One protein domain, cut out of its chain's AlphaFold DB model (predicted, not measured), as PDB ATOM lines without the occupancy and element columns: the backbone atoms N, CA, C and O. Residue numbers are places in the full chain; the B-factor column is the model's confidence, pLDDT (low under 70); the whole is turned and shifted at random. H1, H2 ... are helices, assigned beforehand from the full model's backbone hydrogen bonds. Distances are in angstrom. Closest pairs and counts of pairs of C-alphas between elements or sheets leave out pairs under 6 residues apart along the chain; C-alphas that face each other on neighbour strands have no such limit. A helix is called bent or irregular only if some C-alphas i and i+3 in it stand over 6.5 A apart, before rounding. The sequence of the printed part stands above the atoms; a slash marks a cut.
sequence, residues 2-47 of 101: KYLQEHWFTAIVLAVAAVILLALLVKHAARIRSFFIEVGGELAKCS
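AT A GLANCE: This is residues 2 to 47 of the 101 residues of the protein "Preprotein translocase subunit SecE" of Verrucomicrobia bacterium Tous-C9LFEB (UniProt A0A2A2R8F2). The model is one long helix, H2, bent near its middle into a wide, open V, with a very short helix, H1, folded at its beginning and a short tail of residues 44 to 47 at its other end. The two arms H2a and H2b meet at the bend and make nearly the whole length, with no second layer packed on either of them. The printed part has 46 residues with two named helices, H1 then H2, and no named strand: the class is all helix. It is extended, a rod with a radius of gyration of the C-alphas of 18.5 A and spans of 56 by 22 by 9 A.

IN THESE COORDINATES: H1 holds residues 2 to 6, beginning at C-alpha 2 at (54.108, -120.013, 59.450). H2, residues 8 to 43, was assigned as one helix by its hydrogen bonds, but it is bent: C-alphas 27 and 30 are 7.6 A apart. Its arm H2a, residues 8 to 27, is 28.6 A long and ends at C-alpha 27 at (62.678, -95.018, 83.167). Its arm H2b, residues 30 to 43, is 19.7 A long and ends at C-alpha 43 at (70.052, -73.903, 69.990).

HOW THE PARTS SIT: A tight link of one residue joins H1 to H2. H1 and H2a are close but not clearly touching; their closest C-alphas, those of Leu 4 and Ala 11, are 6.9 A apart. H2a and H2b stand at a steep tilt of 61 degrees. H1 and H2b are apart. In H1, H2a and H2b every O i to N i+4 pair is within hydrogen-bond range.

THE WHOLE: The two C-alphas farthest apart, those of Gln 5 and Ser 47, are 56.5 A apart. Residues 13 to 47, of which 13 to 43 belong to H2, stand free. The printed part has no cut. The mean pLDDT of the printed part is 88.6, and residues 2 to 5 are under 70.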
ATOM      1  N   LYS A   2      53.066-118.953  59.455       60.69
ATOM      2  CA  LYS A   2      54.108-120.013  59.450       60.69
ATOM      3  C   LYS A   2      55.484-119.578  60.006       60.69
ATOM      4  O   LYS A   2      56.124-120.349  60.705       60.69
ATOM      5  N   TYR A   3      55.881-118.321  59.792       61.62
ATOM      6  CA  TYR A   3      57.153-117.748  60.277       61.62
ATOM      7  C   TYR A   3      57.277-117.694  61.816       61.62
ATOM      8  O   TYR A   3      58.371-117.787  62.360       61.62
ATOM      9  N   LEU A   4      56.144-117.569  62.523       60.78
ATOM     10  CA  LEU A   4      56.079-117.542  63.991       60.78
ATOM     11  C   LEU A   4      56.237-118.932  64.620       60.78
ATOM     12  O   LEU A   4      56.596-119.005  65.787       60.78
ATOM     13  N   GLN A   5      55.966-120.015  63.883       67.56
ATOM     14  CA  GLN A   5      56.136-121.382  64.390       67.56
ATOM     15  C   GLN A   5      57.575-121.885  64.240       67.56
ATOM     16  O   GLN A   5      58.093-122.487  65.171       67.56
ATOM     17  N   GLU A   6      58.233-121.605  63.110       76.12
ATOM     18  CA  GLU A   6      59.639-121.977  62.861       76.12
ATOM     19  C   GLU A   6      60.614-121.250  63.801       76.12
ATOM     20  O   GLU A   6      61.552-121.840  64.329       76.12
ATOM     21  N   HIS A   7      60.360-119.966  64.064       79.81
ATOM     22  CA  HIS A   7      61.243-119.101  64.846       79.81
ATOM     23  C   HIS A   7      60.587-118.581  66.132       79.81
ATOM     24  O   HIS A   7      60.875-117.476  66.593       79.81
ATOM     25  N   TRP A   8      59.699-119.370  66.738       80.25
ATOM     26  CA  TRP A   8      58.944-118.981  67.937       80.25
ATOM     27  C   TRP A   8      59.842-118.467  69.080       80.25
ATOM     28  O   TRP A   8      59.482-117.520  69.778       80.25
ATOM     29  N   PHE A   9      61.050-119.021  69.216       86.25
ATOM     30  CA  PHE A   9      62.043-118.576  70.192       86.25
ATOM     31  C   PHE A   9      62.575-117.161  69.905       86.25
ATOM     32  O   PHE A   9      62.660-116.340  70.818       86.25
ATOM     33  N   THR A  10      62.888-116.826  68.647       84.38
ATOM     34  CA  THR A  10      63.398-115.484  68.304       84.38
ATOM     35  C   THR A  10      62.316-114.421  68.465       84.38
ATOM     36  O   THR A  10      62.607-113.313  68.910       84.38
ATOM     37  N   ALA A  11      61.056-114.770  68.186       86.50
ATOM     38  CA  ALA A  11      59.915-113.893  68.409       86.50
ATOM     39  C   ALA A  11      59.733-113.555  69.900       86.50
ATOM     40  O   ALA A  11      59.524-112.389  70.239       86.50
ATOM     41  N   ILE A  12      59.877-114.540  70.795       90.44
ATOM     42  CA  ILE A  12      59.823-114.318  72.250       90.44
ATOM     43  C   ILE A  12      60.987-113.436  72.709       90.44
ATOM     44  O   ILE A  12      60.768-112.472  73.442       90.44
ATOM     45  N   VAL A  13      62.210-113.716  72.250       93.06
ATOM     46  CA  VAL A  13      63.395-112.912  72.597       93.06
ATOM     47  C   VAL A  13      63.226-111.456  72.152       93.06
ATOM     48  O   VAL A  13      63.493-110.547  72.936       93.06
ATOM     49  N   LEU A  14      62.726-111.214  70.937       90.62
ATOM     50  CA  LEU A  14      62.453-109.865  70.432       90.62
ATOM     51  C   LEU A  14      61.346-109.159  71.219       90.62
ATOM     52  O   LEU A  14      61.481-107.974  71.518       90.62
ATOM     53  N   ALA A  15      60.278-109.868  71.589       92.12
ATOM     54  CA  ALA A  15      59.203-109.303  72.400       92.12
ATOM     55  C   ALA A  15      59.708-108.891  73.792       92.12
ATOM     56  O   ALA A  15      59.444-107.776  74.240       92.12
ATOM     57  N   VAL A  16      60.497-109.746  74.451       95.31
ATOM     58  CA  VAL A  16      61.113-109.436  75.751       95.31
ATOM     59  C   VAL A  16      62.092-108.268  75.625       95.31
ATOM     60  O   VAL A  16      62.037-107.337  76.428       95.31
ATOM     61  N   ALA A  17      62.943-108.258  74.595       94.62
ATOM     62  CA  ALA A  17      63.868-107.158  74.336       94.62
ATOM     63  C   ALA A  17      63.136-105.828  74.085       94.62
ATOM     64  O   ALA A  17      63.547-104.797  74.615       94.62
ATOM     65  N   ALA A  18      62.024-105.847  73.340       94.69
ATOM     66  CA  ALA A  18      61.190-104.672  73.103       94.69
ATOM     67  C   ALA A  18      60.557-104.146  74.400       94.69
ATOM     68  O   ALA A  18      60.558-102.938  74.634       94.69
ATOM     69  N   VAL A  19      60.077-105.034  75.277       95.88
ATOM     70  CA  VAL A  19      59.530-104.657  76.592       95.88
ATOM     71  C   VAL A  19      60.614-104.055  77.490       95.88
ATOM     72  O   VAL A  19      60.378-103.022  78.116       95.88
ATOM     73  N   ILE A  20      61.813-104.646  77.522       95.81
ATOM     74  CA  ILE A  20      62.955-104.113  78.281       95.81
ATOM     75  C   ILE A  20      63.350-102.732  77.752       95.81
ATOM     76  O   ILE A  20      63.515-101.801  78.540       95.81
ATOM     77  N   LEU A  21      63.455-102.570  76.430       93.75
ATOM     78  CA  LEU A  21      63.734-101.278  75.803       93.75
ATOM     79  C   LEU A  21      62.685-100.235  76.179       93.75
ATOM     80  O   LEU A  21      63.049 -99.127  76.558       93.75
ATOM     81  N   LEU A  22      61.401-100.590  76.125       94.12
ATOM     82  CA  LEU A  22      60.303 -99.686  76.458       94.12
ATOM     83  C   LEU A  22      60.333 -99.291  77.943       94.12
ATOM     84  O   LEU A  22      60.185 -98.114  78.268       94.12
ATOM     85  N   ALA A  23      60.624-100.237  78.838       94.12
ATOM     86  CA  ALA A  23      60.804 -99.970  80.264       94.12
ATOM     87  C   ALA A  23      62.005 -99.045  80.536       94.12
ATOM     88  O   ALA A  23      61.896 -98.115  81.336       94.12
ATOM     89  N   LEU A  24      63.134 -99.250  79.848       93.50
ATOM     90  CA  LEU A  24      64.305 -98.370  79.934       93.50
ATOM     91  C   LEU A  24      64.004 -96.968  79.387       93.50
ATOM     92  O   LEU A  24      64.401 -95.977  80.002       93.50
ATOM     93  N   LEU A  25      63.263 -96.876  78.280       90.25
ATOM     94  CA  LEU A  25      62.827 -95.612  77.687       90.25
ATOM     95  C   LEU A  25      61.953 -94.818  78.658       90.25
ATOM     96  O   LEU A  25      62.212 -93.639  78.878       90.25
ATOM     97  N   VAL A  26      60.968 -95.466  79.287       93.00
ATOM     98  CA  VAL A  26      60.101 -94.835  80.296       93.00
ATOM     99  C   VAL A  26      60.911 -94.428  81.528       93.00
ATOM    100  O   VAL A  26      60.779 -93.299  82.000       93.00
ATOM    101  N   LYS A  27      61.813 -95.295  82.009       95.06
ATOM    102  CA  LYS A  27      62.678 -95.018  83.167       95.06
ATOM    103  C   LYS A  27      63.591 -93.807  82.944       95.06
ATOM    104  O   LYS A  27      63.828 -93.042  83.876       95.06
ATOM    105  N   HIS A  28      64.100 -93.618  81.727       93.56
ATOM    106  CA  HIS A  28      64.999 -92.513  81.383       93.56
ATOM    107  C   HIS A  28      64.311 -91.339  80.670       93.56
ATOM    108  O   HIS A  28      64.975 -90.346  80.366       93.56
ATOM    109  N   ALA A  29      62.990 -91.391  80.468       91.12
ATOM    110  CA  ALA A  29      62.230 -90.381  79.731       91.12
ATOM    111  C   ALA A  29      62.417 -88.964  80.290       91.12
ATOM    112  O   ALA A  29      62.532 -88.013  79.523       91.12
ATOM    113  N   ALA A  30      62.493 -88.813  81.615       90.25
ATOM    114  CA  ALA A  30      62.702 -87.513  82.253       90.25
ATOM    115  C   ALA A  30      64.061 -86.888  81.890       90.25
ATOM    116  O   ALA A  30      64.117 -85.709  81.555       90.25
ATOM    117  N   ARG A  31      65.138 -87.689  81.881       92.25
ATOM    118  CA  ARG A  31      66.489 -87.241  81.493       92.25
ATOM    119  C   ARG A  31      66.574 -86.923  80.001       92.25
ATOM    120  O   ARG A  31      67.227 -85.965  79.606       92.25
ATOM    121  N   ILE A  32      65.904 -87.720  79.171       91.81
ATOM    122  CA  ILE A  32      65.821 -87.467  77.728       91.81
ATOM    123  C   ILE A  32      65.103 -86.134  77.482       91.81
ATOM    124  O   ILE A  32      65.589 -85.296  76.728       91.81
ATOM    125  N   ARG A  33      63.978 -85.896  78.166       92.94
ATOM    126  CA  ARG A  33      63.237 -84.633  78.071       92.94
ATOM    127  C   ARG A  33      64.062 -83.438  78.535       92.94
ATOM    128  O   ARG A  33      64.072 -82.434  77.832       92.94
ATOM    129  N   SER A  34      64.765 -83.537  79.667       93.31
ATOM    130  CA  SER A  34      65.612 -82.437  80.150       93.31
ATOM    131  C   SER A  34      66.725 -82.105  79.156       93.31
ATOM    132  O   SER A  34      66.939 -80.933  78.873       93.31
ATOM    133  N   PHE A  35      67.354 -83.123  78.559       94.62
ATOM    134  CA  PHE A  35      68.365 -82.934  77.518       94.62
ATOM    135  C   PHE A  35      67.805 -82.195  76.297       94.62
ATOM    136  O   PHE A  35      68.403 -81.228  75.842       94.62
ATOM    137  N   PHE A  36      66.636 -82.591  75.782       95.44
ATOM    138  CA  PHE A  36      66.033 -81.899  74.637       95.44
ATOM    139  C   PHE A  36      65.631 -80.455  74.950       95.44
ATOM    140  O   PHE A  36      65.743 -79.596  74.078       95.44
ATOM    141  N   ILE A  37      65.181 -80.176  76.175       95.75
ATOM    142  CA  ILE A  37      64.861 -78.812  76.617       95.75
ATOM    143  C   ILE A  37      66.131 -77.959  76.675       95.75
ATOM    144  O   ILE A  37      66.132 -76.837  76.177       95.75
ATOM    145  N   GLU A  38      67.213 -78.494  77.237       95.69
ATOM    146  CA  GLU A  38      68.503 -77.807  77.333       95.69
ATOM    147  C   GLU A  38      69.111 -77.555  75.949       95.69
ATOM    148  O   GLU A  38      69.444 -76.418  75.624       95.69
ATOM    149  N   VAL A  39      69.148 -78.578  75.089       96.00
ATOM    150  CA  VAL A  39      69.601 -78.445  73.697       96.00
ATOM    151  C   VAL A  39      68.746 -77.437  72.941       96.00
ATOM    152  O   VAL A  39      69.291 -76.615  72.215       96.00
ATOM    153  N   GLY A  40      67.423 -77.452  73.116       93.00
ATOM    154  CA  GLY A  40      66.540 -76.455  72.512       93.00
ATOM    155  C   GLY A  40      66.829 -75.036  73.008       93.00
ATOM    156  O   GLY A  40      66.844 -74.100  72.210       93.00
ATOM    157  N   GLY A  41      67.106 -74.881  74.304       93.44
ATOM    158  CA  GLY A  41      67.480 -73.608  74.916       93.44
ATOM    159  C   GLY A  41      68.817 -73.068  74.410       93.44
ATOM    160  O   GLY A  41      68.916 -71.878  74.124       93.44
ATOM    161  N   GLU A  42      69.830 -73.920  74.250       93.44
ATOM    162  CA  GLU A  42      71.120 -73.525  73.669       93.44
ATOM    163  C   GLU A  42      71.017 -73.262  72.163       93.44
ATOM    164  O   GLU A  42      71.553 -72.271  71.668       93.44
ATOM    165  N   LEU A  43      70.258 -74.080  71.429       90.94
ATOM    166  CA  LEU A  43      70.052 -73.903  69.990       90.94
ATOM    167  C   LEU A  43      69.324 -72.589  69.674       90.94
ATOM    168  O   LEU A  43      69.582 -71.985  68.638       90.94
ATOM    169  N   ALA A  44      68.455 -72.117  70.574       86.62
ATOM    170  CA  ALA A  44      67.798 -70.816  70.456       86.62
ATOM    171  C   ALA A  44      68.758 -69.623  70.635       86.62
ATOM    172  O   ALA A  44      68.447 -68.524  70.181       86.62
ATOM    173  N   LYS A  45      69.915 -69.823  71.282       88.69
ATOM    174  CA  LYS A  45      70.961 -68.795  71.421       88.69
ATOM    175  C   LYS A  45      71.902 -68.756  70.222       88.69
ATOM    176  O   LYS A  45      72.585 -67.754  70.021       88.69
ATOM    177  N   CYS A  46      71.981 -69.834  69.444       85.69
ATOM    178  CA  CYS A  46      72.797 -69.863  68.240       85.69
ATOM    179  C   CYS A  46      72.234 -68.896  67.192       85.69
ATOM    180  O   CYS A  46      71.037 -68.889  66.904       85.69
ATOM    181  N   SER A  47      73.112 -68.114  66.569       80.00
ATOM    182  CA  SER A  47      72.768 -67.356  65.373       80.00
ATOM    183  C   SER A  47      72.544 -68.332  64.220       80.00
ATOM    184  O   SER A  47      73.478 -68.952  63.707       80.00
TER     185      SER A  47